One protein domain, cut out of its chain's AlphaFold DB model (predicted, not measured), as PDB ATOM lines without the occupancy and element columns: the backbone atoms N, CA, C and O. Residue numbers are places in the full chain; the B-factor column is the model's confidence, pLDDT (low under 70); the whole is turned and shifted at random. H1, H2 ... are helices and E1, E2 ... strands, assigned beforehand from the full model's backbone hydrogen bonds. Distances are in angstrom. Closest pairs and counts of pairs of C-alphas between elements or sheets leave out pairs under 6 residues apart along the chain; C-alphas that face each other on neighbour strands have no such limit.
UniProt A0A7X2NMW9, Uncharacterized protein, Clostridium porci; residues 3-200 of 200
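This is residues 3 to 200 of the 200 residues of an uncharacterized protein of Clostridium porci (UniProt A0A7X2NMW9). A curled wall of five strands, E1 to E5, makes one end of the domain, and a small twisted sheet, E6 to E8, with H3 and H6 packed on it, makes the other. H2 sits between the two sheets, and H4 and H5 pack on H6. The printed part has 198 residues with six named helices and eight named strands, in the order E1 E2 H1 E3 E4 E5 E6 E7 H2 E8 H3 H4 H5 H6, of mixed class. The larger sheet, E1 E2 E3 E4 E5, is antiparallel; the smaller, E6 E7 E8, is mixed. The whole is compact, radius of gyration of the C-alphas 17.8 A, spanning 55 by 39 by 28 A.

E1, residues 19 to 21, begins at C-alpha 19 (201.203, 193.286, 201.984). E2, residues 28 to 38, 27.5 A, bends by 58 degrees at residue 35. H1 is residues 41 to 45; E3 is 51 to 60, 28.7 A. E4, residues 63 to 73, 28.5 A, bends by 60 degrees at residue 66. E5, residues 78 to 81, runs on into E6, residues 84 to 88, at 80 degrees. E7 is 92 to 98, H2 102 to 110, E8 127 to 130, H3 133 to 144, H4 148 to 160 and H5 162 to 174. H6, residues 181 to 198, 25.9 A, ends at C-alpha 198 (203.773, 168.752, 172.807).

Within hydrogen-bond range are N 20 and O 30, 2.8 A, in the hairpin E1 and E2, and N 31 and O 57, 2.9 A, between antiparallel E2 and E3. E3 E4 E5 form a meander, each strand the antiparallel neighbour of the one before, with N 54 and O 70 at 2.9 A and N 71 and O 80 at 2.8 A. H1 only grazes this sheet; H2 is on it, height 7.7 A, the C-alphas of Pro 81 and Leu 107 being closest for E5 and H2, 6.1 A. E6 and E7 form a hairpin, N 86 and O 94 at 3.0 A; E7 and E8 are parallel, N 128 and O 95 at 2.9 A. E7, H2, E8 form a strand-helix-strand unit, parallel neighbours with a helix between, its crossover right-handed. H3 and H2 are on opposite faces of this sheet. H6, the hub, touches H1, H3, H4 and H5; its closest C-alphas to H4 are Phe 186 and Lys 155, 6.6 A, at a steep tilt of 59 degrees, opposite ways. Every O i to N i+4 pair is within range in H2, H3, H4 and H6, 8 of 9 in H5 and 0 of 1 in H1, where 2 of 2 O i to N i+3 pairs are.

The C-alphas of Leu 61 and Ser 149 are farthest apart, 55.4 A. The printed part has no cut; the link from H2 to E8 is long, 16 residues. Residues 90, 176 to 178 and 199 to 200 are under pLDDT 70.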
ATOM      1  N   LEU A   3     197.399 179.621 198.689       90.06
ATOM      2  CA  LEU A   3     197.901 180.262 197.467       90.06
ATOM      3  C   LEU A   3     197.258 179.738 196.167       90.06
ATOM      4  O   LEU A   3     197.431 180.356 195.126       90.06
ATOM      5  N   ASP A   4     196.529 178.617 196.210       87.44
ATOM      6  CA  ASP A   4     195.764 178.119 195.057       87.44
ATOM      7  C   ASP A   4     194.421 178.864 194.909       87.44
ATOM      8  O   ASP A   4     193.836 178.881 193.826       87.44
ATOM      9  N   ASP A   5     193.929 179.500 195.983       91.69
ATOM     10  CA  ASP A   5     192.743 180.355 195.941       91.69
ATOM     11  C   ASP A   5     193.128 181.793 195.589       91.69
ATOM     12  O   ASP A   5     193.244 182.667 196.443       91.69
ATOM     13  N   LEU A   6     193.308 182.047 194.296       89.50
ATOM     14  CA  LEU A   6     193.741 183.352 193.788       89.50
ATOM     15  C   LEU A   6     192.780 184.504 194.132       89.50
ATOM     16  O   LEU A   6     193.193 185.658 194.125       89.50
ATOM     17  N   ARG A   7     191.499 184.214 194.396       90.31
ATOM     18  CA  ARG A   7     190.479 185.231 194.718       90.31
ATOM     19  C   ARG A   7     190.281 185.412 196.220       90.31
ATOM     20  O   ARG A   7     189.671 186.398 196.624       90.31
ATOM     21  N   GLY A   8     190.792 184.478 197.019       92.19
ATOM     22  CA  GLY A   8     190.753 184.518 198.475       92.19
ATOM     23  C   GLY A   8     191.720 185.527 199.090       92.19
ATOM     24  O   GLY A   8     191.633 185.787 200.282       92.19
ATOM     25  N   TRP A   9     192.622 186.134 198.316       94.50
ATOM     26  CA  TRP A   9     193.566 187.146 198.805       94.50
ATOM     27  C   TRP A   9     193.025 188.563 198.630       94.50
ATOM     28  O   TRP A   9     192.243 188.846 197.722       94.50
ATOM     29  N   SER A  10     193.411 189.467 199.527       92.44
ATOM     30  CA  SER A  10     193.125 190.895 199.391       92.44
ATOM     31  C   SER A  10     193.871 191.494 198.197       92.44
ATOM     32  O   SER A  10     194.972 191.053 197.859       92.44
ATOM     33  N   ASP A  11     193.344 192.573 197.623       85.38
ATOM     34  CA  ASP A  11     194.112 193.381 196.674       85.38
ATOM     35  C   ASP A  11     195.415 193.879 197.329       85.38
ATOM     36  O   ASP A  11     195.449 194.164 198.531       85.38
ATOM     37  N   ALA A  12     196.485 193.987 196.541       75.81
ATOM     38  CA  ALA A  12     197.687 194.714 196.935       75.81
ATOM     39  C   ALA A  12     197.994 195.819 195.943       75.81
ATOM     40  O   ALA A  12     197.931 195.644 194.727       75.81
ATOM     41  N   ASP A  13     198.412 196.936 196.516       79.94
ATOM     42  CA  ASP A  13     199.180 197.959 195.837       79.94
ATOM     43  C   ASP A  13     200.607 197.820 196.366       79.94
ATOM     44  O   ASP A  13     200.906 198.303 197.449       79.94
ATOM     45  N   TRP A  14     201.475 197.095 195.664       82.50
ATOM     46  CA  TRP A  14     202.824 196.783 196.158       82.50
ATOM     47  C   TRP A  14     203.746 198.006 196.293       82.50
ATOM     48  O   TRP A  14     204.828 197.874 196.875       82.50
ATOM     49  N   ASP A  15     203.318 199.173 195.800       74.06
ATOM     50  CA  ASP A  15     204.017 200.448 195.960       74.06
ATOM     51  C   ASP A  15     203.581 201.177 197.241       74.06
ATOM     52  O   ASP A  15     204.392 201.851 197.878       74.06
ATOM     53  N   ILE A  16     202.313 201.034 197.645       77.50
ATOM     54  CA  ILE A  16     201.734 201.721 198.814       77.50
ATOM     55  C   ILE A  16     201.538 200.764 199.996       77.50
ATOM     56  O   ILE A  16     201.993 201.012 201.111       77.50
ATOM     57  N   ASN A  17     200.846 199.659 199.747       82.62
ATOM     58  CA  ASN A  17     200.503 198.606 200.691       82.62
ATOM     59  C   ASN A  17     201.272 197.328 200.339       82.62
ATOM     60  O   ASN A  17     200.761 196.434 199.666       82.62
ATOM     61  N   ARG A  18     202.495 197.228 200.864       89.69
ATOM     62  CA  ARG A  18     203.441 196.109 200.698       89.69
ATOM     63  C   ARG A  18     203.022 194.802 201.383       89.69
ATOM     64  O   ARG A  18     203.844 194.087 201.951       89.69
ATOM     65  N   GLN A  19     201.732 194.500 201.392       92.69
ATOM     66  CA  GLN A  19     201.203 193.286 201.984       92.69
ATOM     67  C   GLN A  19     199.866 192.869 201.371       92.69
ATOM     68  O   GLN A  19     199.040 193.710 201.026       92.69
ATOM     69  N   GLN A  20     199.626 191.562 201.355       94.12
ATOM     70  CA  GLN A  20     198.315 190.945 201.160       94.12
ATOM     71  C   GLN A  20     197.997 190.040 202.344       94.12
ATOM     72  O   GLN A  20     198.896 189.543 203.023       94.12
ATOM     73  N   TYR A  21     196.715 189.790 202.575       94.25
ATOM     74  CA  TYR A  21     196.249 188.782 203.521       94.25
ATOM     75  C   TYR A  21     195.140 187.943 202.894       94.25
ATOM     76  O   TYR A  21     194.448 188.401 201.980       94.25
ATOM     77  N   HIS A  22     194.966 186.716 203.376       95.94
ATOM     78  CA  HIS A  22     193.831 185.894 202.966       95.94
ATOM     79  C   HIS A  22     192.553 186.401 203.647       95.94
ATOM     80  O   HIS A  22     192.527 186.599 204.858       95.94
ATOM     81  N   GLN A  23     191.476 186.596 202.896       94.56
ATOM     82  CA  GLN A  23     190.235 187.209 203.375       94.56
ATOM     83  C   GLN A  23     189.543 186.352 204.446       94.56
ATOM     84  O   GLN A  23     189.120 186.885 205.469       94.56
ATOM     85  N   ASP A  24     189.502 185.028 204.259       95.19
ATOM     86  CA  ASP A  24     188.913 184.101 205.245       95.19
ATOM     87  C   ASP A  24     189.865 183.720 206.394       95.19
ATOM     88  O   ASP A  24     189.418 183.233 207.432       95.19
ATOM     89  N   TYR A  25     191.174 183.938 206.216       94.81
ATOM     90  CA  TYR A  25     192.230 183.528 207.153       94.81
ATOM     91  C   TYR A  25     193.299 184.634 207.255       94.81
ATOM     92  O   TYR A  25     194.427 184.452 206.786       94.81
ATOM     93  N   PRO A  26     192.957 185.812 207.811       94.06
ATOM     94  CA  PRO A  26     193.795 187.016 207.767       94.06
ATOM     95  C   PRO A  26     195.127 186.887 208.517       94.06
ATOM     96  O   PRO A  26     196.011 187.732 208.373       94.06
ATOM     97  N   GLU A  27     195.294 185.837 209.318       94.75
ATOM     98  CA  GLU A  27     196.567 185.461 209.917       94.75
ATOM     99  C   GLU A  27     197.611 184.989 208.896       94.75
ATOM    100  O   GLU A  27     198.803 185.046 209.203       94.75
ATOM    101  N   TYR A  28     197.190 184.562 207.702       96.25
ATOM    102  CA  TYR A  28     198.078 184.316 206.572       96.25
ATOM    103  C   TYR A  28     198.311 185.604 205.802       96.25
ATOM    104  O   TYR A  28     197.374 186.220 205.286       96.25
ATOM    105  N   ARG A  29     199.579 185.999 205.705       95.69
ATOM    106  CA  ARG A  29     199.988 187.258 205.087       95.69
ATOM    107  C   ARG A  29     201.140 187.043 204.128       95.69
ATOM    108  O   ARG A  29     202.051 186.279 204.416       95.69
ATOM    109  N   ILE A  30     201.111 187.759 203.014       96.12
ATOM    110  CA  ILE A  30     202.272 187.951 202.151       96.12
ATOM    111  C   ILE A  30     202.765 189.364 202.422       96.12
ATOM    112  O   ILE A  30     201.974 190.299 202.326       96.12
ATOM    113  N   VAL A  31     204.028 189.535 202.793       95.38
ATOM    114  CA  VAL A  31     204.590 190.835 203.178       95.38
ATOM    115  C   VAL A  31     205.881 191.069 202.410       95.38
ATOM    116  O   VAL A  31     206.783 190.234 202.449       95.38
ATOM    117  N   ALA A  32     205.960 192.202 201.719       95.44
ATOM    118  CA  ALA A  32     207.174 192.669 201.070       95.44
ATOM    119  C   ALA A  32     207.936 193.624 202.003       95.44
ATOM    120  O   ALA A  32     207.343 194.489 202.653       95.44
ATOM    121  N   GLY A  33     209.252 193.443 202.084       94.25
ATOM    122  CA  GLY A  33     210.167 194.298 202.831       94.25
ATOM    123  C   GLY A  33     210.508 195.594 202.096       94.25
ATOM    124  O   GLY A  33     209.799 196.039 201.193       94.25
ATOM    125  N   GLU A  34     211.626 196.202 202.491       92.69
ATOM    126  CA  GLU A  34     212.154 197.373 201.795       92.69
ATOM    127  C   GLU A  34     212.824 197.003 200.473       92.69
ATOM    128  O   GLU A  34     213.518 195.992 200.370       92.69
ATOM    129  N   SER A  35     212.621 197.843 199.460       92.75
ATOM    130  CA  SER A  35     213.219 197.646 198.142       92.75
ATOM    131  C   SER A  35     214.656 198.147 198.108       92.75
ATOM    132  O   SER A  35     214.931 199.271 198.528       92.75
ATOM    133  N   SER A  36     215.538 197.350 197.522       93.94
ATOM    134  CA  SER A  36     216.934 197.682 197.250       93.94
ATOM    135  C   SER A  36     217.226 197.590 195.754       93.94
ATOM    136  O   SER A  36     216.513 196.909 195.014       93.94
ATOM    137  N   GLU A  37     218.275 198.277 195.301       94.06
ATOM    138  CA  GLU A  37     218.768 198.129 193.928       94.06
ATOM    139  C   GLU A  37     219.218 196.689 193.683       94.06
ATOM    140  O   GLU A  37     219.990 196.125 194.459       94.06
ATOM    141  N   GLY A  38     218.709 196.102 192.604       90.56
ATOM    142  CA  GLY A  38     219.036 194.760 192.156       90.56
ATOM    143  C   GLY A  38     219.607 194.765 190.750       90.56
ATOM    144  O   GLY A  38     219.550 195.755 190.023       90.56
ATOM    145  N   PHE A  39     220.139 193.618 190.358       89.75
ATOM    146  CA  PHE A  39     220.552 193.378 188.990       89.75
ATOM    147  C   PHE A  39     220.406 191.899 188.668       89.75
ATOM    148  O   PHE A  39     220.867 191.041 189.425       89.75
ATOM    149  N   ASP A  40     219.801 191.612 187.522       92.25
ATOM    150  CA  ASP A  40     219.716 190.270 186.978       92.25
ATOM    151  C   ASP A  40     219.580 190.344 185.450       92.25
ATOM    152  O   ASP A  40     218.911 191.238 184.941       92.25
ATOM    153  N   TYR A  41     220.184 189.416 184.700       91.19
ATOM    154  CA  TYR A  41     220.270 189.475 183.228       91.19
ATOM    155  C   TYR A  41     218.915 189.558 182.525       91.19
ATOM    156  O   TYR A  41     218.815 190.043 181.396       91.19
ATOM    157  N   ILE A  42     217.861 189.077 183.181       92.06
ATOM    158  CA  ILE A  42     216.506 189.181 182.660       92.06
ATOM    159  C   ILE A  42     216.026 190.638 182.548       92.06
ATOM    160  O   ILE A  42     215.120 190.919 181.764       92.06
ATOM    161  N   SER A  43     216.641 191.575 183.280       92.50
ATOM    162  CA  SER A  43     216.280 192.994 183.257       92.50
ATOM    163  C   SER A  43     216.501 193.641 181.895       92.50
ATOM    164  O   SER A  43     215.699 194.478 181.488       92.50
ATOM    165  N   TYR A  44     217.491 193.187 181.121       92.81
ATOM    166  CA  TYR A  44     217.731 193.699 179.770       92.81
ATOM    167  C   TYR A  44     216.571 193.435 178.799       92.81
ATOM    168  O   TYR A  44     216.468 194.120 177.784       92.81
ATOM    169  N   PHE A  45     215.692 192.468 179.090       92.81
ATOM    170  CA  PHE A  45     214.494 192.202 178.284       92.81
ATOM    171  C   PHE A  45     213.362 193.204 178.527       92.81
ATOM    172  O   PHE A  45     212.375 193.190 177.792       92.81
ATOM    173  N   TYR A  46     213.502 194.075 179.523       91.81
ATOM    174  CA  TYR A  46     212.575 195.164 179.779       91.81
ATOM    175  C   TYR A  46     213.028 196.453 179.080       91.81
ATOM    176  O   TYR A  46     214.202 196.671 178.757       91.81
ATOM    177  N   ASP A  47     212.062 197.339 178.837       88.75
ATOM    178  CA  ASP A  47     212.334 198.649 178.245       88.75
ATOM    179  C   ASP A  47     213.261 199.493 179.143       88.75
ATOM    180  O   ASP A  47     214.108 200.212 178.610       88.75
ATOM    181  N   ASP A  48     213.134 199.365 180.468       89.19
ATOM    182  CA  ASP A  48     214.045 199.910 181.480       89.19
ATOM    183  C   ASP A  48     214.691 198.755 182.260       89.19
ATOM    184  O   ASP A  48     213.997 197.958 182.894       89.19
ATOM    185  N   GLU A  49     216.015 198.657 182.176       89.94
ATOM    186  CA  GLU A  49     216.820 197.587 182.771       89.94
ATOM    187  C   GLU A  49     217.042 197.735 184.282       89.94
ATOM    188  O   GLU A  49     217.593 196.829 184.914       89.94
ATOM    189  N   ARG A  50     216.613 198.854 184.886       90.75
ATOM    190  CA  ARG A  50     216.715 199.042 186.333       90.75
ATOM    191  C   ARG A  50     215.766 198.088 187.040       90.75
ATOM    192  O   ARG A  50     214.552 198.100 186.826       90.75
ATOM    193  N   MET A  51     216.349 197.299 187.927       92.75
ATOM    194  CA  MET A  51     215.658 196.323 188.745       92.75
ATOM    195  C   MET A  51     215.742 196.750 190.207       92.75
ATOM    196  O   MET A  51     216.811 197.115 190.696       92.75
ATOM    197  N   LEU A  52     214.621 196.670 190.916       94.50
ATOM    198  CA  LEU A  52     214.622 196.655 192.375       94.50
ATOM    199  C   LEU A  52     214.182 195.272 192.846       94.50
ATOM    200  O   LEU A  52     213.428 194.582 192.158       94.50
ATOM    201  N   TYR A  53     214.618 194.879 194.031       95.19
ATOM    202  CA  TYR A  53     214.091 193.699 194.704       95.19
ATOM    203  C   TYR A  53     213.771 194.020 196.159       95.19
ATOM    204  O   TYR A  53     214.361 194.928 196.739       95.19
ATOM    205  N   ALA A  54     212.838 193.281 196.743       95.44
ATOM    206  CA  ALA A  54     212.537 193.318 198.170       95.44
ATOM    207  C   ALA A  54     212.397 191.890 198.700       95.44
ATOM    208  O   ALA A  54     211.981 191.002 197.956       95.44
ATOM    209  N   ASP A  55     212.683 191.672 199.981       96.75
ATOM    210  CA  ASP A  55     212.354 190.402 200.637       96.75
ATOM    211  C   ASP A  55     210.838 190.179 200.582       96.75
ATOM    212  O   ASP A  55     210.062 191.108 200.806       96.75
ATOM    213  N   LEU A  56     210.406 188.953 200.310       96.88
ATOM    214  CA  LEU A  56     209.000 188.570 200.261       96.88
ATOM    215  C   LEU A  56     208.764 187.396 201.201       96.88
ATOM    216  O   LEU A  56     209.362 186.331 201.043       96.88
ATOM    217  N   LYS A  57     207.864 187.581 202.162       97.12
ATOM    218  CA  LYS A  57     207.565 186.590 203.197       97.12
ATOM    219  C   LYS A  57     206.131 186.131 203.101       97.12
ATOM    220  O   LYS A  57     205.230 186.956 202.985       97.12
ATOM    221  N   LEU A  58     205.929 184.822 203.188       96.81
ATOM    222  CA  LEU A  58     204.638 184.227 203.503       96.81
ATOM    223  C   LEU A  58     204.635 183.888 204.992       96.81
ATOM    224  O   LEU A  58     205.306 182.950 205.420       96.81
ATOM    225  N   ASP A  59     203.865 184.638 205.764       96.44
ATOM    226  CA  ASP A  59     203.768 184.503 207.210       96.44
ATOM    227  C   ASP A  59     202.443 183.853 207.619       96.44
ATOM    228  O   ASP A  59     201.398 184.062 206.998       96.44
ATOM    229  N   TYR A  60     202.490 183.106 208.720       95.75
ATOM    230  CA  TYR A  60     201.338 182.739 209.534       95.75
ATOM    231  C   TYR A  60     201.515 183.342 210.928       95.75
ATOM    232  O   TYR A  60     202.433 182.973 211.668       95.75
ATOM    233  N   LEU A  61     200.641 184.283 211.292       93.19
ATOM    234  CA  LEU A  61     200.789 185.131 212.477       93.19
ATOM    235  C   LEU A  61     202.157 185.835 212.487       93.19
ATOM    236  O   LEU A  61     202.375 186.777 211.733       93.19
ATOM    237  N   THR A  62     203.071 185.397 213.354       91.56
ATOM    238  CA  THR A  62     204.436 185.930 213.490       91.56
ATOM    239  C   THR A  62     205.501 184.963 212.972       91.56
ATOM    240  O   THR A  62     206.687 185.195 213.186       91.56
ATOM    241  N   THR A  63     205.095 183.838 212.381       96.62
ATOM    242  CA  THR A  63     206.000 182.787 211.904       96.62
ATOM    243  C   THR A  63     206.110 182.854 210.391       96.62
ATOM    244  O   THR A  63     205.117 182.647 209.697       96.62
ATOM    245  N   THR A  64     207.318 183.072 209.882       97.25
ATOM    246  CA  THR A  64     207.599 182.991 208.446       97.25
ATOM    247  C   THR A  64     207.607 181.536 207.998       97.25
ATOM    248  O   THR A  64     208.408 180.730 208.470       97.25
ATOM    249  N   LEU A  65     206.679 181.197 207.105       96.31
ATOM    250  CA  LEU A  65     206.542 179.869 206.511       96.31
ATOM    251  C   LEU A  65     207.447 179.703 205.291       96.31
ATOM    252  O   LEU A  65     207.905 178.597 205.008       96.31
ATOM    253  N   TYR A  66     207.666 180.791 204.555       97.25
ATOM    254  CA  TYR A  66     208.481 180.812 203.350       97.25
ATOM    255  C   TYR A  66     209.011 182.222 203.084       97.25
ATOM    256  O   TYR A  66     208.324 183.207 203.359       97.25
ATOM    257  N   GLU A  67     210.219 182.307 202.537       97.06
ATOM    258  CA  GLU A  67     210.902 183.556 202.208       97.06
ATOM    259  C   GLU A  67     211.511 183.455 200.805       97.06
ATOM    260  O   GLU A  67     212.070 182.425 200.423       97.06
ATOM    261  N   THR A  68     211.363 184.520 200.026       97.00
ATOM    262  CA  THR A  68     211.917 184.678 198.679       97.00
ATOM    263  C   THR A  68     212.133 186.169 198.397       97.00
ATOM    264  O   THR A  68     212.147 186.974 199.325       97.00
ATOM    265  N   GLU A  69     212.282 186.560 197.133       97.00
ATOM    266  CA  GLU A  69     212.338 187.966 196.724       97.00
ATOM    267  C   GLU A  69     211.141 188.326 195.834       97.00
ATOM    268  O   GLU A  69     210.652 187.515 195.042       97.00
ATOM    269  N   LEU A  70     210.700 189.573 195.947       95.19
ATOM    270  CA  LEU A  70     209.806 190.249 195.021       95.19
ATOM    271  C   LEU A  70     210.649 191.122 194.097       95.19
ATOM    272  O   LEU A  70     211.375 191.995 194.568       95.19
ATOM    273  N   TRP A  71     210.569 190.888 192.794       95.38
ATOM    274  CA  TRP A  71     211.306 191.639 191.788       95.38
ATOM    275  C   TRP A  71     210.402 192.684 191.146       95.38
ATOM    276  O   TRP A  71     209.317 192.374 190.653       95.38
ATOM    277  N   TYR A  72     210.890 193.919 191.128       92.88
ATOM    278  CA  TYR A  72     210.266 195.072 190.504       92.88
ATOM    279  C   TYR A  72     211.052 195.415 189.238       92.88
ATOM    280  O   TYR A  72     212.158 195.958 189.297       92.88
ATOM    281  N   MET A  73     210.463 195.100 188.091       91.75
ATOM    282  CA  MET A  73     211.036 195.306 186.762       91.75
ATOM    283  C   MET A  73     210.313 196.451 186.046       91.75
ATOM    284  O   MET A  73     209.164 196.767 186.371       91.75
ATOM    285  N   ASP A  74     210.977 197.078 185.070       88.81
ATOM    286  CA  ASP A  74     210.447 198.230 184.320       88.81
ATOM    287  C   ASP A  74     209.877 199.321 185.248       88.81
ATOM    288  O   ASP A  74     208.738 199.775 185.099       88.81
ATOM    289  N   LEU A  75     210.675 199.719 186.249       84.50
ATOM    290  CA  LEU A  75     210.316 200.731 187.255       84.50
ATOM    291  C   LEU A  75     209.076 200.373 188.091       84.50
ATOM    292  O   LEU A  75     208.264 201.244 188.391       84.50
ATOM    293  N   GLY A  76     208.919 199.094 188.440       84.44
ATOM    294  CA  GLY A  76     207.830 198.610 189.295       84.44
ATOM    295  C   GLY A  76     206.525 198.306 188.561       84.44
ATOM    296  O   GLY A  76     205.571 197.848 189.176       84.44
ATOM    297  N   ARG A  77     206.472 198.485 187.235       83.31
ATOM    298  CA  ARG A  77     205.279 198.133 186.438       83.31
ATOM    299  C   ARG A  77     205.093 196.630 186.279       83.31
ATOM    300  O   ARG A  77     203.982 196.172 186.022       83.31
ATOM    301  N   CYS A  78     206.181 195.879 186.392       88.19
ATOM    302  CA  CYS A  78     206.196 194.437 186.245       88.19
ATOM    303  C   CYS A  78     206.711 193.836 187.549       88.19
ATOM    304  O   CYS A  78     207.890 193.966 187.870       88.19
ATOM    305  N   ILE A  79     205.817 193.189 188.292       90.75
ATOM    306  CA  ILE A  79     206.116 192.620 189.604       90.75
ATOM    307  C   ILE A  79     206.007 191.105 189.505       90.75
ATOM    308  O   ILE A  79     204.953 190.575 189.150       90.75
ATOM    309  N   ILE A  80     207.100 190.412 189.800       93.81
ATOM    310  CA  ILE A  80     207.162 188.949 189.785       93.81
ATOM    311  C   ILE A  80     207.877 188.463 191.046       93.81
ATOM    312  O   ILE A  80     208.767 189.158 191.536       93.81
ATOM    313  N   PRO A  81     207.532 187.287 191.598       95.56
ATOM    314  CA  PRO A  81     208.418 186.661 192.569       95.56
ATOM    315  C   PRO A  81     209.737 186.284 191.882       95.56
ATOM    316  O   PRO A  81     209.812 186.238 190.654       95.56
ATOM    317  N   LYS A  82     210.775 185.984 192.656       96.75
ATOM    318  CA  LYS A  82     212.057 185.514 192.125       96.75
ATOM    319  C   LYS A  82     211.882 184.236 191.285       96.75
ATOM    320  O   LYS A  82     211.485 183.209 191.843       96.75
ATOM    321  N   PRO A  83     212.182 184.251 189.974       96.88
ATOM    322  CA  PRO A  83     212.279 183.026 189.194       96.88
ATOM    323  C   PRO A  83     213.510 182.215 189.604       96.88
ATOM    324  O   PRO A  83     214.541 182.765 190.003       96.88
ATOM    325  N   GLU A  84     213.424 180.902 189.428       97.06
ATOM    326  CA  GLU A  84     214.577 180.017 189.549       97.06
ATOM    327  C   GLU A  84     215.447 180.089 188.289       97.06
ATOM    328  O   GLU A  84     214.984 180.461 187.207       97.06
ATOM    329  N   LYS A  85     216.723 179.715 188.418       95.12
ATOM    330  CA  LYS A  85     217.680 179.636 187.304       95.12
ATOM    331  C   LYS A  85     218.118 178.195 187.106       95.12
ATOM    332  O   LYS A  85     218.434 177.505 188.071       95.12
ATOM    333  N   SER A  86     218.184 177.750 185.857       94.38
ATOM    334  CA  SER A  86     218.802 176.471 185.502       94.38
ATOM    335  C   SER A  86     219.852 176.667 184.418       94.38
ATOM    336  O   SER A  86     219.806 177.621 183.633       94.38
ATOM    337  N   TYR A  87     220.807 175.741 184.396       90.88
ATOM    338  CA  TYR A  87     221.933 175.716 183.479       90.88
ATOM    339  C   TYR A  87     221.957 174.382 182.750       90.88
ATOM    340  O   TYR A  87     222.088 173.325 183.368       90.88
ATOM    341  N   ILE A  88     221.898 174.430 181.424       85.31
ATOM    342  CA  ILE A  88     222.113 173.256 180.583       85.31
ATOM    343  C   ILE A  88     223.602 173.195 180.261       85.31
ATOM    344  O   ILE A  88     224.193 174.182 179.808       85.31
ATOM    345  N   ILE A  89     224.199 172.032 180.550       75.94
ATOM    346  CA  ILE A  89     225.647 171.794 180.577       75.94
ATOM    347  C   ILE A  89     226.361 172.536 179.439       75.94
ATOM    348  O   ILE A  89     226.184 172.237 178.259       75.94
ATOM    349  N   GLY A  90     227.217 173.485 179.826       63.97
ATOM    350  CA  GLY A  90     228.256 174.046 178.969       63.97
ATOM    351  C   GLY A  90     227.993 175.406 178.323       63.97
ATOM    352  O   GLY A  90     228.955 175.903 177.744       63.97
ATOM    353  N   ARG A  91     226.792 176.022 178.402       70.69
ATOM    354  CA  ARG A  91     226.588 177.446 178.003       70.69
ATOM    355  C   ARG A  91     225.197 178.049 178.222       70.69
ATOM    356  O   ARG A  91     225.103 179.267 178.310       70.69
ATOM    357  N   TRP A  92     224.127 177.257 178.239       85.38
ATOM    358  CA  TRP A  92     222.771 177.817 178.176       85.38
ATOM    359  C   TRP A  92     222.186 177.996 179.569       85.38
ATOM    360  O   TRP A  92     222.234 177.080 180.387       85.38
ATOM    361  N   MET A  93     221.611 179.169 179.816       91.81
ATOM    362  CA  MET A  93     220.872 179.478 181.037       91.81
ATOM    363  C   MET A  93     219.419 179.775 180.680       91.81
ATOM    364  O   MET A  93     219.134 180.315 179.605       91.81
ATOM    365  N   TYR A  94     218.505 179.453 181.586       95.56
ATOM    366  CA  TYR A  94     217.123 179.903 181.504       95.56
ATOM    367  C   TYR A  94     216.533 180.195 182.885       95.56
ATOM    368  O   TYR A  94     216.955 179.621 183.891       95.56
ATOM    369  N   TYR A  95     215.548 181.091 182.905       97.31
ATOM    370  CA  TYR A  95     214.726 181.378 184.079       97.31
ATOM    371  C   TYR A  95     213.465 180.542 184.029       97.31
ATOM    372  O   TYR A  95     212.906 180.362 182.943       97.31
ATOM    373  N   TYR A  96     212.990 180.068 185.175       97.94
ATOM    374  CA  TYR A  96     211.765 179.287 185.210       97.94
ATOM    375  C   TYR A  96     210.956 179.423 186.497       97.94
ATOM    376  O   TYR A  96     211.454 179.847 187.538       97.94
ATOM    377  N   PHE A  97     209.694 179.006 186.402       98.12
ATOM    378  CA  PHE A  97     208.840 178.673 187.536       98.12
ATOM    379  C   PHE A  97     208.272 177.269 187.377       98.12
ATOM    380  O   PHE A  97     207.972 176.837 186.265       98.12
ATOM    381  N   LEU A  98     208.055 176.605 188.510       97.88
ATOM    382  CA  LEU A  98     207.211 175.419 188.614       97.88
ATOM    383  C   LEU A  98     205.893 175.836 189.255       97.88
ATOM    384  O   LEU A  98     205.916 176.390 190.356       97.88
ATOM    385  N   LYS A  99     204.754 175.613 188.602       96.50
ATOM    386  CA  LYS A  99     203.442 176.062 189.093       96.50
ATOM    387  C   LYS A  99     203.050 175.419 190.419       96.50
ATOM    388  O   LYS A  99     202.315 176.036 191.188       96.50
ATOM    389  N   ASP A 100     203.534 174.215 190.698       95.38
ATOM    390  CA  ASP A 100     203.312 173.504 191.955       95.38
ATOM    391  C   ASP A 100     204.193 173.999 193.122       95.38
ATOM    392  O   ASP A 100     203.852 173.761 194.286       95.38
ATOM    393  N   SER A 101     205.259 174.760 192.844       96.19
ATOM    394  CA  SER A 101     206.097 175.417 193.858       96.19
ATOM    395  C   SER A 101     205.417 176.638 194.494       96.19
ATOM    396  O   SER A 101     204.482 177.221 193.944       96.19
ATOM    397  N   ILE A 102     205.919 177.088 195.652       96.12
ATOM    398  CA  ILE A 102     205.412 178.310 196.304       96.12
ATOM    399  C   ILE A 102     205.605 179.533 195.394       96.12
ATOM    400  O   ILE A 102     204.657 180.293 195.208       96.12
ATOM    401  N   ASN A 103     206.770 179.683 194.755       95.94
ATOM    402  CA  ASN A 103     207.032 180.791 193.828       95.94
ATOM    403  C   ASN A 103     206.152 180.743 192.576       95.94
ATOM    404  O   ASN A 103     205.683 181.786 192.126       95.94
ATOM    405  N   GLY A 104     205.852 179.553 192.051       96.69
ATOM    406  CA  GLY A 104     204.889 179.412 190.960       96.69
ATOM    407  C   GLY A 104     203.484 179.843 191.365       96.69
ATOM    408  O   GLY A 104     202.816 180.552 190.616       96.69
ATOM    409  N   LYS A 105     203.038 179.494 192.571       95.94
ATOM    410  CA  LYS A 105     201.724 179.924 193.071       95.94
ATOM    411  C   LYS A 105     201.670 181.422 193.359       95.94
ATOM    412  O   LYS A 105     200.678 182.059 193.017       95.94
ATOM    413  N   LEU A 106     202.747 182.001 193.892       95.62
ATOM    414  CA  LEU A 106     202.898 183.455 194.025       95.62
ATOM    415  C   LEU A 106     202.851 184.151 192.658       95.62
ATOM    416  O   LEU A 106     202.172 185.165 192.514       95.62
ATOM    417  N   LEU A 107     203.490 183.584 191.630       95.31
ATOM    418  CA  LEU A 107     203.375 184.098 190.266       95.31
ATOM    419  C   LEU A 107     201.922 184.037 189.784       95.31
ATOM    420  O   LEU A 107     201.423 185.003 189.207       95.31
ATOM    421  N   GLY A 108     201.234 182.920 190.025       94.25
ATOM    422  CA  GLY A 108     199.807 182.774 189.749       94.25
ATOM    423  C   GLY A 108     198.993 183.890 190.404       94.25
ATOM    424  O   GLY A 108     198.192 184.530 189.729       94.25
ATOM    425  N   LEU A 109     199.261 184.196 191.671       93.25
ATOM    426  CA  LEU A 109     198.609 185.285 192.396       93.25
ATOM    427  C   LEU A 109     198.882 186.654 191.755       93.25
ATOM    428  O   LEU A 109     197.941 187.364 191.408       93.25
ATOM    429  N   PHE A 110     200.145 187.005 191.504       91.00
ATOM    430  CA  PHE A 110     200.509 188.324 190.953       91.00
ATOM    431  C   PHE A 110     200.070 188.517 189.499       91.00
ATOM    432  O   PHE A 110     199.876 189.642 189.044       91.00
ATOM    433  N   THR A 111     199.875 187.424 188.764       90.75
ATOM    434  CA  THR A 111     199.445 187.448 187.358       90.75
ATOM    435  C   THR A 111     197.965 187.111 187.174       90.75
ATOM    436  O   THR A 111     197.519 186.925 186.037       90.75
ATOM    437  N   ASN A 112     197.183 187.044 188.257       89.38
ATOM    438  CA  ASN A 112     195.758 186.688 188.236       89.38
ATOM    439  C   ASN A 112     195.475 185.364 187.496       89.38
ATOM    440  O   ASN A 112     194.554 185.263 186.684       89.38
ATOM    441  N   GLY A 113     196.313 184.360 187.740       91.44
ATOM    442  CA  GLY A 113     196.209 183.002 187.207       91.44
ATOM    443  C   GLY A 113     196.697 182.839 185.771       91.44
ATOM    444  O   GLY A 113     196.521 181.768 185.197       91.44
ATOM    445  N   LYS A 114     197.293 183.873 185.167       91.19
ATOM    446  CA  LYS A 114     197.786 183.803 183.782       91.19
ATOM    447  C   LYS A 114     199.139 183.110 183.655       91.19
ATOM    448  O   LYS A 114     199.426 182.597 182.580       91.19
ATOM    449  N   TYR A 115     199.954 183.116 184.713       92.81
ATOM    450  CA  TYR A 115     201.315 182.566 184.715       92.81
ATOM    451  C   TYR A 115     202.156 183.083 183.539       92.81
ATOM    452  O   TYR A 115     202.814 182.319 182.839       92.81
ATOM    453  N   ILE A 116     202.093 184.391 183.287       89.75
ATOM    454  CA  ILE A 116     202.814 185.044 182.195       89.75
ATOM    455  C   ILE A 116     203.487 186.310 182.706       89.75
ATOM    456  O   ILE A 116     202.887 187.086 183.448       89.75
ATOM    457  N   CYS A 117     204.720 186.527 182.264       88.69
ATOM    458  CA  CYS A 117     205.497 187.716 182.578       88.69
ATOM    459  C   CYS A 117     205.638 188.536 181.299       88.69
ATOM    460  O   CYS A 117     206.140 188.026 180.296       88.69
ATOM    461  N   THR A 118     205.187 189.787 181.311       88.94
ATOM    462  CA  THR A 118     205.270 190.675 180.146       88.94
ATOM    463  C   THR A 118     205.901 192.008 180.506       88.94
ATOM    464  O   THR A 118     205.787 192.449 181.648       88.94
ATOM    465  N   ASP A 119     206.513 192.671 179.528       86.12
ATOM    466  CA  ASP A 119     206.857 194.090 179.630       86.12
ATOM    467  C   ASP A 119     205.600 194.986 179.532       86.12
ATOM    468  O   ASP A 119     204.472 194.511 179.336       86.12
ATOM    469  N   ARG A 120     205.787 196.312 179.598       79.69
ATOM    470  CA  ARG A 120     204.699 197.295 179.433       79.69
ATOM    471  C   ARG A 120     203.988 197.255 178.075       79.69
ATOM    472  O   ARG A 120     202.884 197.783 177.957       79.69
ATOM    473  N   LYS A 121     204.623 196.711 177.033       82.88
ATOM    474  CA  LYS A 121     204.059 196.590 175.679       82.88
ATOM    475  C   LYS A 121     203.331 195.255 175.487       82.88
ATOM    476  O   LYS A 121     202.768 195.031 174.416       82.88
ATOM    477  N   GLY A 122     203.322 194.388 176.500       82.56
ATOM    478  CA  GLY A 122     202.744 193.050 176.430       82.56
ATOM    479  C   GLY A 122     203.659 192.017 175.766       82.56
ATOM    480  O   GLY A 122     203.197 190.922 175.451       82.56
ATOM    481  N   LEU A 123     204.936 192.338 175.536       86.19
ATOM    482  CA  LEU A 123     205.922 191.374 175.055       86.19
ATOM    483  C   LEU A 123     206.272 190.409 176.180       86.19
ATOM    484  O   LEU A 123     206.579 190.823 177.294       86.19
ATOM    485  N   VAL A 124     206.231 189.116 175.874       87.62
ATOM    486  CA  VAL A 124     206.517 188.066 176.851       87.62
ATOM    487  C   VAL A 124     208.012 188.020 177.146       87.62
ATOM    488  O   VAL A 124     208.830 187.905 176.234       87.62
ATOM    489  N   ILE A 125     208.339 188.088 178.430       93.44
ATOM    490  CA  ILE A 125     209.696 187.996 178.965       93.44
ATOM    491  C   ILE A 125     210.130 186.521 178.954       93.44
ATOM    492  O   ILE A 125     209.295 185.655 179.226       93.44
ATOM    493  N   PRO A 126     211.402 186.198 178.643       95.31
ATOM    494  CA  PRO A 126     211.872 184.820 178.478       95.31
ATOM    495  C   PRO A 126     212.009 184.061 179.811       95.31
ATOM    496  O   PRO A 126     213.112 183.771 180.276       95.31
ATOM    497  N   ILE A 127     210.869 183.723 180.412       96.56
ATOM    498  CA  ILE A 127     210.738 182.858 181.589       96.56
ATOM    499  C   ILE A 127     209.926 181.632 181.187       96.56
ATOM    500  O   ILE A 127     208.849 181.750 180.601       96.56
ATOM    501  N   LEU A 128     210.454 180.451 181.490       97.25
ATOM    502  CA  LEU A 128     209.819 179.172 181.203       97.25
ATOM    503  C   LEU A 128     208.871 178.817 182.350       97.25
ATOM    504  O   LEU A 128     209.183 179.042 183.516       97.25
ATOM    505  N   ILE A 129     207.706 178.267 182.031       97.25
ATOM    506  CA  ILE A 129     206.680 177.966 183.029       97.25
ATOM    507  C   ILE A 129     206.326 176.495 182.905       97.25
ATOM    508  O   ILE A 129     205.690 176.108 181.933       97.25
ATOM    509  N   PHE A 130     206.703 175.705 183.901       97.44
ATOM    510  CA  PHE A 130     206.393 174.282 183.966       97.44
ATOM    511  C   PHE A 130     205.312 174.033 185.019       97.44
ATOM    512  O   PHE A 130     205.239 174.738 186.022       97.44
ATOM    513  N   GLU A 131     204.476 173.028 184.825       96.56
ATOM    514  CA  GLU A 131     203.521 172.513 185.798       96.56
ATOM    515  C   GLU A 131     204.246 171.951 187.027       96.56
ATOM    516  O   GLU A 131     203.821 172.210 188.153       96.56
ATOM    517  N   ASN A 132     205.345 171.216 186.813       96.94
ATOM    518  CA  ASN A 132     206.131 170.534 187.845       96.94
ATOM    519  C   ASN A 132     207.547 170.157 187.343       96.94
ATOM    520  O   ASN A 132     207.916 170.420 186.196       96.94
ATOM    521  N   GLU A 133     208.342 169.521 188.210       97.50
ATOM    522  CA  GLU A 133     209.701 169.049 187.889       97.50
ATOM    523  C   GLU A 133     209.757 167.992 186.773       97.50
ATOM    524  O   GLU A 133     210.730 167.957 186.017       97.50
ATOM    525  N   ASP A 134     208.739 167.138 186.627       97.38
ATOM    526  CA  ASP A 134     208.725 166.103 185.581       97.38
ATOM    527  C   ASP A 134     208.632 166.746 184.188       97.38
ATOM    528  O   ASP A 134     209.317 166.336 183.243       97.38
ATOM    529  N   GLU A 135     207.823 167.800 184.059       97.44
ATOM    530  CA  GLU A 135     207.716 168.573 182.823       97.44
ATOM    531  C   GLU A 135     209.020 169.323 182.517       97.44
ATOM    532  O   GLU A 135     209.521 169.266 181.390       97.44
ATOM    533  N   LYS A 136     209.625 169.954 183.532       97.00
ATOM    534  CA  LYS A 136     210.943 170.589 183.393       97.00
ATOM    535  C   LYS A 136     212.003 169.583 182.938       97.00
ATOM    536  O   LYS A 136     212.763 169.871 182.014       97.00
ATOM    537  N   THR A 137     212.033 168.397 183.541       95.75
ATOM    538  CA  THR A 137     212.968 167.322 183.177       95.75
ATOM    539  C   THR A 137     212.750 166.877 181.732       95.75
ATOM    540  O   THR A 137     213.707 166.744 180.970       95.75
ATOM    541  N   SER A 138     211.492 166.731 181.313       95.31
ATOM    542  CA  SER A 138     211.132 166.381 179.932       95.31
ATOM    543  C   SER A 138     211.614 167.431 178.924       95.31
ATOM    544  O   SER A 138     212.129 167.086 177.856       95.31
ATOM    545  N   PHE A 139     211.496 168.714 179.268       95.06
ATOM    546  CA  PHE A 139     212.058 169.806 178.477       95.06
ATOM    547  C   PHE A 139     213.591 169.753 178.419       95.06
ATOM    548  O   PHE A 139     214.164 169.892 177.339       95.06
ATOM    549  N   GLU A 140     214.270 169.529 179.546       94.25
ATOM    550  CA  GLU A 140     215.735 169.437 179.586       94.25
ATOM    551  C   GLU A 140     216.250 168.253 178.750       94.25
ATOM    552  O   GLU A 140     217.213 168.405 177.995       94.25
ATOM    553  N   GLU A 141     215.573 167.102 178.784       92.62
ATOM    554  CA  GLU A 141     215.885 165.965 177.911       92.62
ATOM    555  C   GLU A 141     215.696 166.288 176.425       92.62
ATOM    556  O   GLU A 141     216.529 165.906 175.598       92.62
ATOM    557  N   PHE A 142     214.617 166.993 176.076       91.81
ATOM    558  CA  PHE A 142     214.389 167.469 174.713       91.81
ATOM    559  C   PHE A 142     215.500 168.423 174.264       91.81
ATOM    560  O   PHE A 142     216.051 168.268 173.172       91.81
ATOM    561  N   PHE A 143     215.877 169.371 175.122       91.06
ATOM    562  CA  PHE A 143     216.940 170.335 174.853       91.06
ATOM    563  C   PHE A 143     218.286 169.637 174.620       91.06
ATOM    564  O   PHE A 143     219.041 170.008 173.727       91.06
ATOM    565  N   LEU A 144     218.600 168.586 175.375       89.00
ATOM    566  CA  LEU A 144     219.850 167.840 175.193       89.00
ATOM    567  C   LEU A 144     219.899 167.040 173.882       89.00
ATOM    568  O   LEU A 144     220.987 166.721 173.404       89.00
ATOM    569  N   ARG A 145     218.745 166.729 173.282       84.81
ATOM    570  CA  ARG A 145     218.635 166.059 171.972       84.81
ATOM    571  C   ARG A 145     218.562 167.049 170.806       84.81
ATOM    572  O   ARG A 145     218.355 166.634 169.667       84.81
ATOM    573  N   PHE A 146     218.700 168.343 171.084       75.38
ATOM    574  CA  PHE A 146     218.497 169.405 170.113       75.38
ATOM    575  C   PHE A 146     219.586 169.404 169.031       75.38
ATOM    576  O   PHE A 146     220.779 169.455 169.328       75.38
ATOM    577  N   ASP A 147     219.167 169.348 167.766       78.81
ATOM    578  CA  ASP A 147     220.063 169.289 166.606       78.81
ATOM    579  C   ASP A 147     220.854 170.603 166.436       78.81
ATOM    580  O   ASP A 147     220.302 171.706 166.533       78.81
ATOM    581  N   GLU A 148     222.153 170.493 166.150       80.31
ATOM    582  CA  GLU A 148     223.053 171.635 165.961       80.31
ATOM    583  C   GLU A 148     222.606 172.555 164.812       80.31
ATOM    584  O   GLU A 148     222.691 173.779 164.933       80.31
ATOM    585  N   SER A 149     222.065 171.997 163.726       82.69
ATOM    586  CA  SER A 149     221.552 172.772 162.588       82.69
ATOM    587  C   SER A 149     220.355 173.642 162.982       82.69
ATOM    588  O   SER A 149     220.314 174.833 162.670       82.69
ATOM    589  N   VAL A 150     219.428 173.092 163.770       82.81
ATOM    590  CA  VAL A 150     218.274 173.833 164.300       82.81
ATOM    591  C   VAL A 150     218.737 174.896 165.301       82.81
ATOM    592  O   VAL A 150     218.192 176.003 165.331       82.81
ATOM    593  N   ALA A 151     219.772 174.604 166.096       85.19
ATOM    594  CA  ALA A 151     220.355 175.577 167.015       85.19
ATOM    595  C   ALA A 151     220.948 176.784 166.274       85.19
ATOM    596  O   ALA A 151     220.754 177.923 166.708       85.19
ATOM    597  N   VAL A 152     221.645 176.556 165.158       87.94
ATOM    598  CA  VAL A 152     222.183 177.624 164.299       87.94
ATOM    599  C   VAL A 152     221.052 178.477 163.724       87.94
ATOM    600  O   VAL A 152     221.114 179.704 163.814       87.94
ATOM    601  N   ASP A 153     219.985 177.856 163.223       89.94
ATOM    602  CA  ASP A 153     218.835 178.580 162.671       89.94
ATOM    603  C   ASP A 153     218.144 179.473 163.710       89.94
ATOM    604  O   ASP A 153     217.823 180.631 163.425       89.94
ATOM    605  N   ILE A 154     217.937 178.975 164.933       90.88
ATOM    606  CA  ILE A 154     217.360 179.774 166.025       90.88
ATOM    607  C   ILE A 154     218.274 180.948 166.371       90.88
ATOM    608  O   ILE A 154     217.796 182.078 166.496       90.88
ATOM    609  N   LYS A 155     219.585 180.714 166.489       90.19
ATOM    610  CA  LYS A 155     220.555 181.779 166.783       90.19
ATOM    611  C   LYS A 155     220.555 182.859 165.711       90.19
ATOM    612  O   LYS A 155     220.522 184.036 166.059       90.19
ATOM    613  N   ASN A 156     220.528 182.476 164.437       91.31
ATOM    614  CA  ASN A 156     220.467 183.424 163.325       91.31
ATOM    615  C   ASN A 156     219.200 184.287 163.411       91.31
ATOM    616  O   ASN A 156     219.282 185.511 163.346       91.31
ATOM    617  N   ARG A 157     218.035 183.680 163.685       92.25
ATOM    618  CA  ARG A 157     216.773 184.423 163.875       92.25
ATOM    619  C   ARG A 157     216.832 185.399 165.051       92.25
ATOM    620  O   ARG A 157     216.331 186.517 164.940       92.25
ATOM    621  N   ILE A 158     217.442 184.998 166.169       92.56
ATOM    622  CA  ILE A 158     217.646 185.870 167.336       92.56
ATOM    623  C   ILE A 158     218.553 187.049 166.966       92.56
ATOM    624  O   ILE A 158     218.239 188.186 167.302       92.56
ATOM    625  N   GLN A 159     219.643 186.802 166.238       89.38
ATOM    626  CA  GLN A 159     220.579 187.845 165.808       89.38
ATOM    627  C   GLN A 159     219.975 188.814 164.788       89.38
ATOM    628  O   GLN A 159     220.337 189.989 164.765       89.38
ATOM    629  N   GLU A 160     219.054 188.355 163.943       91.69
ATOM    630  CA  GLU A 160     218.368 189.191 162.956       91.69
ATOM    631  C   GLU A 160     217.248 190.045 163.571       91.69
ATOM    632  O   GLU A 160     216.931 191.113 163.036       91.69
ATOM    633  N   ASN A 161     216.701 189.632 164.720       92.69
ATOM    634  CA  ASN A 161     215.605 190.305 165.408       92.69
ATOM    635  C   ASN A 161     216.010 191.707 165.918       92.69
ATOM    636  O   ASN A 161     216.945 191.867 166.700       92.69
ATOM    637  N   GLY A 162     215.266 192.739 165.501       89.75
ATOM    638  CA  GLY A 162     215.555 194.135 165.851       89.75
ATOM    639  C   GLY A 162     215.458 194.459 167.347       89.75
ATOM    640  O   GLY A 162     216.250 195.261 167.836       89.75
ATOM    641  N   ILE A 163     214.545 193.812 168.079       89.88
ATOM    642  CA  ILE A 163     214.419 193.964 169.539       89.88
ATOM    643  C   ILE A 163     215.648 193.352 170.212       89.88
ATOM    644  O   ILE A 163     216.296 194.010 171.019       89.88
ATOM    645  N   MET A 164     216.031 192.137 169.816       93.62
ATOM    646  CA  MET A 164     217.212 191.473 170.374       93.62
ATOM    647  C   MET A 164     218.506 192.233 170.092       93.62
ATOM    648  O   MET A 164     219.355 192.312 170.974       93.62
ATOM    649  N   LYS A 165     218.654 192.853 168.914       92.44
ATOM    650  CA  LYS A 165     219.797 193.738 168.628       92.44
ATOM    651  C   LYS A 165     219.889 194.888 169.628       92.44
ATOM    652  O   LYS A 165     220.984 195.199 170.083       92.44
ATOM    653  N   HIS A 166     218.759 195.499 169.981       90.56
ATOM    654  CA  HIS A 166     218.727 196.568 170.976       90.56
ATOM    655  C   HIS A 166     219.074 196.057 172.383       90.56
ATOM    656  O   HIS A 166     219.895 196.666 173.059       90.56
ATOM    657  N   ILE A 167     218.520 194.910 172.792       91.69
ATOM    658  CA  ILE A 167     218.815 194.262 174.084       91.69
ATOM    659  C   ILE A 167     220.314 193.937 174.207       91.69
ATOM    660  O   ILE A 167     220.937 194.246 175.217       91.69
ATOM    661  N   VAL A 168     220.918 193.377 173.155       91.62
ATOM    662  CA  VAL A 168     222.357 193.075 173.116       91.62
ATOM    663  C   VAL A 168     223.207 194.345 173.205       91.62
ATOM    664  O   VAL A 168     224.218 194.351 173.896       91.62
ATOM    665  N   GLN A 169     222.802 195.437 172.549       89.38
ATOM    666  CA  GLN A 169     223.515 196.715 172.650       89.38
ATOM    667  C   GLN A 169     223.480 197.298 174.067       89.38
ATOM    668  O   GLN A 169     224.479 197.875 174.495       89.38
ATOM    669  N   LYS A 170     222.358 197.145 174.788       88.19
ATOM    670  CA  LYS A 170     222.261 197.534 176.203       88.19
ATOM    671  C   LYS A 170     223.259 196.742 177.052       88.19
ATOM    672  O   LYS A 170     224.087 197.356 177.716       88.19
ATOM    673  N   GLU A 171     223.238 195.411 176.949       89.88
ATOM    674  CA  GLU A 171     224.181 194.513 177.640       89.88
ATOM    675  C   GLU A 171     225.645 194.897 177.353       89.88
ATOM    676  O   GLU A 171     226.442 195.095 178.266       89.88
ATOM    677  N   GLU A 172     226.007 195.064 176.078       87.06
ATOM    678  CA  GLU A 172     227.389 195.343 175.668       87.06
ATOM    679  C   GLU A 172     227.906 196.709 176.148       87.06
ATOM    680  O   GLU A 172     229.121 196.886 176.277       87.06
ATOM    681  N   SER A 173     227.013 197.663 176.435       82.69
ATOM    682  CA  SER A 173     227.389 198.974 176.976       82.69
ATOM    683  C   SER A 173     227.907 198.915 178.420       82.69
ATOM    684  O   SER A 173     228.659 199.799 178.829       82.69
ATOM    685  N   GLU A 174     227.575 197.849 179.157       74.25
ATOM    686  CA  GLU A 174     227.938 197.657 180.568       74.25
ATOM    687  C   GLU A 174     229.114 196.680 180.769       74.25
ATOM    688  O   GLU A 174     229.719 196.640 181.841       74.25
ATOM    689  N   GLY A 175     229.511 195.945 179.724       70.44
ATOM    690  CA  GLY A 175     230.679 195.060 179.716       70.44
ATOM    691  C   GLY A 175     230.374 193.648 179.217       70.44
ATOM    692  O   GLY A 175     229.238 193.287 178.936       70.44
ATOM    693  N   LYS A 176     231.415 192.815 179.071       63.62
ATOM    694  CA  LYS A 176     231.235 191.406 178.682       63.62
ATOM    695  C   LYS A 176     230.959 190.549 179.908       63.62
ATOM    696  O   LYS A 176     231.828 190.413 180.765       63.62
ATOM    697  N   LEU A 177     229.782 189.939 179.928       65.56
ATOM    698  CA  LEU A 177     229.346 189.019 180.971       65.56
ATOM    699  C   LEU A 177     229.571 187.558 180.539       65.56
ATOM    700  O   LEU A 177     229.723 187.263 179.352       65.56
ATOM    701  N   GLU A 178     229.643 186.648 181.512       69.12
ATOM    702  CA  GLU A 178     229.869 185.210 181.276       69.12
ATOM    703  C   GLU A 178     228.640 184.519 180.659       69.12
ATOM    704  O   GLU A 178     228.784 183.596 179.859       69.12
ATOM    705  N   ILE A 179     227.444 185.014 180.989       76.94
ATOM    706  CA  ILE A 179     226.149 184.584 180.453       76.94
ATOM    707  C   ILE A 179     225.574 185.752 179.667       76.94
ATOM    708  O   ILE A 179     225.579 186.878 180.165       76.94
ATOM    709  N   ARG A 180     225.067 185.489 178.460       87.81
ATOM    710  CA  ARG A 180     224.499 186.527 177.602       87.81
ATOM    711  C   ARG A 180     222.982 186.477 177.547       87.81
ATOM    712  O   ARG A 180     222.372 185.407 177.553       87.81
ATOM    713  N   VAL A 181     222.364 187.630 177.306       91.56
ATOM    714  CA  VAL A 181     220.946 187.748 176.917       91.56
ATOM    715  C   VAL A 181     220.602 186.869 175.710       91.56
ATOM    716  O   VAL A 181     219.494 186.348 175.610       91.56
ATOM    717  N   THR A 182     221.555 186.624 174.806       91.69
ATOM    718  CA  THR A 182     221.356 185.698 173.681       91.69
ATOM    719  C   THR A 182     221.190 184.250 174.122       91.69
ATOM    720  O   THR A 182     220.473 183.507 173.456       91.69
ATOM    721  N   ASP A 183     221.815 183.849 175.228       90.50
ATOM    722  CA  ASP A 183     221.725 182.486 175.754       90.50
ATOM    723  C   ASP A 183     220.355 182.256 176.399       90.50
ATOM    724  O   ASP A 183     219.717 181.234 176.152       90.50
ATOM    725  N   ILE A 184     219.853 183.256 177.128       94.12
ATOM    726  CA  ILE A 184     218.500 183.262 177.701       94.12
ATOM    727  C   ILE A 184     217.446 183.228 176.586       94.12
ATOM    728  O   ILE A 184     216.532 182.400 176.606       94.12
ATOM    729  N   ALA A 185     217.593 184.093 175.576       94.69
ATOM    730  CA  ALA A 185     216.684 184.148 174.433       94.69
ATOM    731  C   ALA A 185     216.683 182.836 173.634       94.69
ATOM    732  O   ALA A 185     215.628 182.391 173.178       94.69
ATOM    733  N   PHE A 186     217.849 182.201 173.484       93.69
ATOM    734  CA  PHE A 186     217.972 180.898 172.838       93.69
ATOM    735  C   PHE A 186     217.197 179.828 173.606       93.69
ATOM    736  O   PHE A 186     216.358 179.151 173.011       93.69
ATOM    737  N   SER A 187     217.409 179.722 174.919       94.62
ATOM    738  CA  SER A 187     216.709 178.731 175.736       94.62
ATOM    739  C   SER A 187     215.191 178.903 175.686       94.62
ATOM    740  O   SER A 187     214.456 177.924 175.553       94.62
ATOM    741  N   TYR A 188     214.717 180.150 175.716       95.50
ATOM    742  CA  TYR A 188     213.295 180.449 175.589       95.50
ATOM    743  C   TYR A 188     212.733 180.089 174.207       95.50
ATOM    744  O   TYR A 188     211.638 179.540 174.112       95.50
ATOM    745  N   ALA A 189     213.482 180.319 173.126       94.50
ATOM    746  CA  ALA A 189     213.065 179.915 171.784       94.50
ATOM    747  C   ALA A 189     212.974 178.384 171.632       94.50
ATOM    748  O   ALA A 189     212.045 177.884 170.991       94.50
ATOM    749  N   VAL A 190     213.901 177.634 172.243       94.06
ATOM    750  CA  VAL A 190     213.844 176.162 172.298       94.06
ATOM    751  C   VAL A 190     212.616 175.704 173.084       94.06
ATOM    752  O   VAL A 190     211.884 174.834 172.618       94.06
ATOM    753  N   TYR A 191     212.327 176.340 174.219       95.00
ATOM    754  CA  TYR A 191     211.122 176.068 175.003       95.00
ATOM    755  C   TYR A 191     209.835 176.332 174.223       95.00
ATOM    756  O   TYR A 191     208.965 175.470 174.161       95.00
ATOM    757  N   GLN A 192     209.724 177.475 173.544       94.38
ATOM    758  CA  GLN A 192     208.558 177.780 172.709       94.38
ATOM    759  C   GLN A 192     208.338 176.743 171.604       94.38
ATOM    760  O   GLN A 192     207.201 176.507 171.197       94.38
ATOM    761  N   ARG A 193     209.416 176.144 171.093       93.19
ATOM    762  CA  ARG A 193     209.332 175.042 170.139       93.19
ATOM    763  C   ARG A 193     208.850 173.758 170.813       93.19
ATOM    764  O   ARG A 193     207.907 173.159 170.315       93.19
ATOM    765  N   TRP A 194     209.448 173.385 171.940       94.06
ATOM    766  CA  TRP A 194     209.053 172.214 172.723       94.06
ATOM    767  C   TRP A 194     207.569 172.260 173.120       94.06
ATOM    768  O   TRP A 194     206.849 171.291 172.908       94.06
ATOM    769  N   VAL A 195     207.076 173.409 173.590       93.38
ATOM    770  CA  VAL A 195     205.653 173.607 173.916       93.38
ATOM    771  C   VAL A 195     204.762 173.375 172.694       93.38
ATOM    772  O   VAL A 195     203.731 172.724 172.805       93.38
ATOM    773  N   LYS A 196     205.149 173.868 171.510       92.00
ATOM    774  CA  LYS A 196     204.374 173.644 170.277       92.00
ATOM    775  C   LYS A 196     204.345 172.173 169.867       92.00
ATOM    776  O   LYS A 196     203.297 171.703 169.458       92.00
ATOM    777  N   GLU A 197     205.467 171.467 169.996       89.06
ATOM    778  CA  GLU A 197     205.576 170.050 169.625       89.06
ATOM    779  C   GLU A 197     204.838 169.106 170.592       89.06
ATOM    780  O   GLU A 197     204.551 167.979 170.211       89.06
ATOM    781  N   ASN A 198     204.517 169.547 171.816       82.44
ATOM    782  CA  ASN A 198     203.773 168.752 172.807       82.44
ATOM    783  C   ASN A 198     202.304 169.186 172.990       82.44
ATOM    784  O   ASN A 198     201.580 168.570 173.767       82.44
ATOM    785  N   LEU A 199     201.864 170.253 172.311       66.81
ATOM    786  CA  LEU A 199     200.456 170.674 172.260       66.81
ATOM    787  C   LEU A 199     199.720 170.159 171.006       66.81
ATOM    788  O   LEU A 199     198.505 170.345 170.911       66.81
ATOM    789  N   GLU A 200     200.439 169.539 170.064       44.16
ATOM    790  CA  GLU A 200     199.913 168.814 168.891       44.16
ATOM    791  C   GLU A 200     199.854 167.301 169.149       44.16
ATOM    792  O   GLU A 200     198.880 166.671 168.670       44.16
TER     793      GLU A 200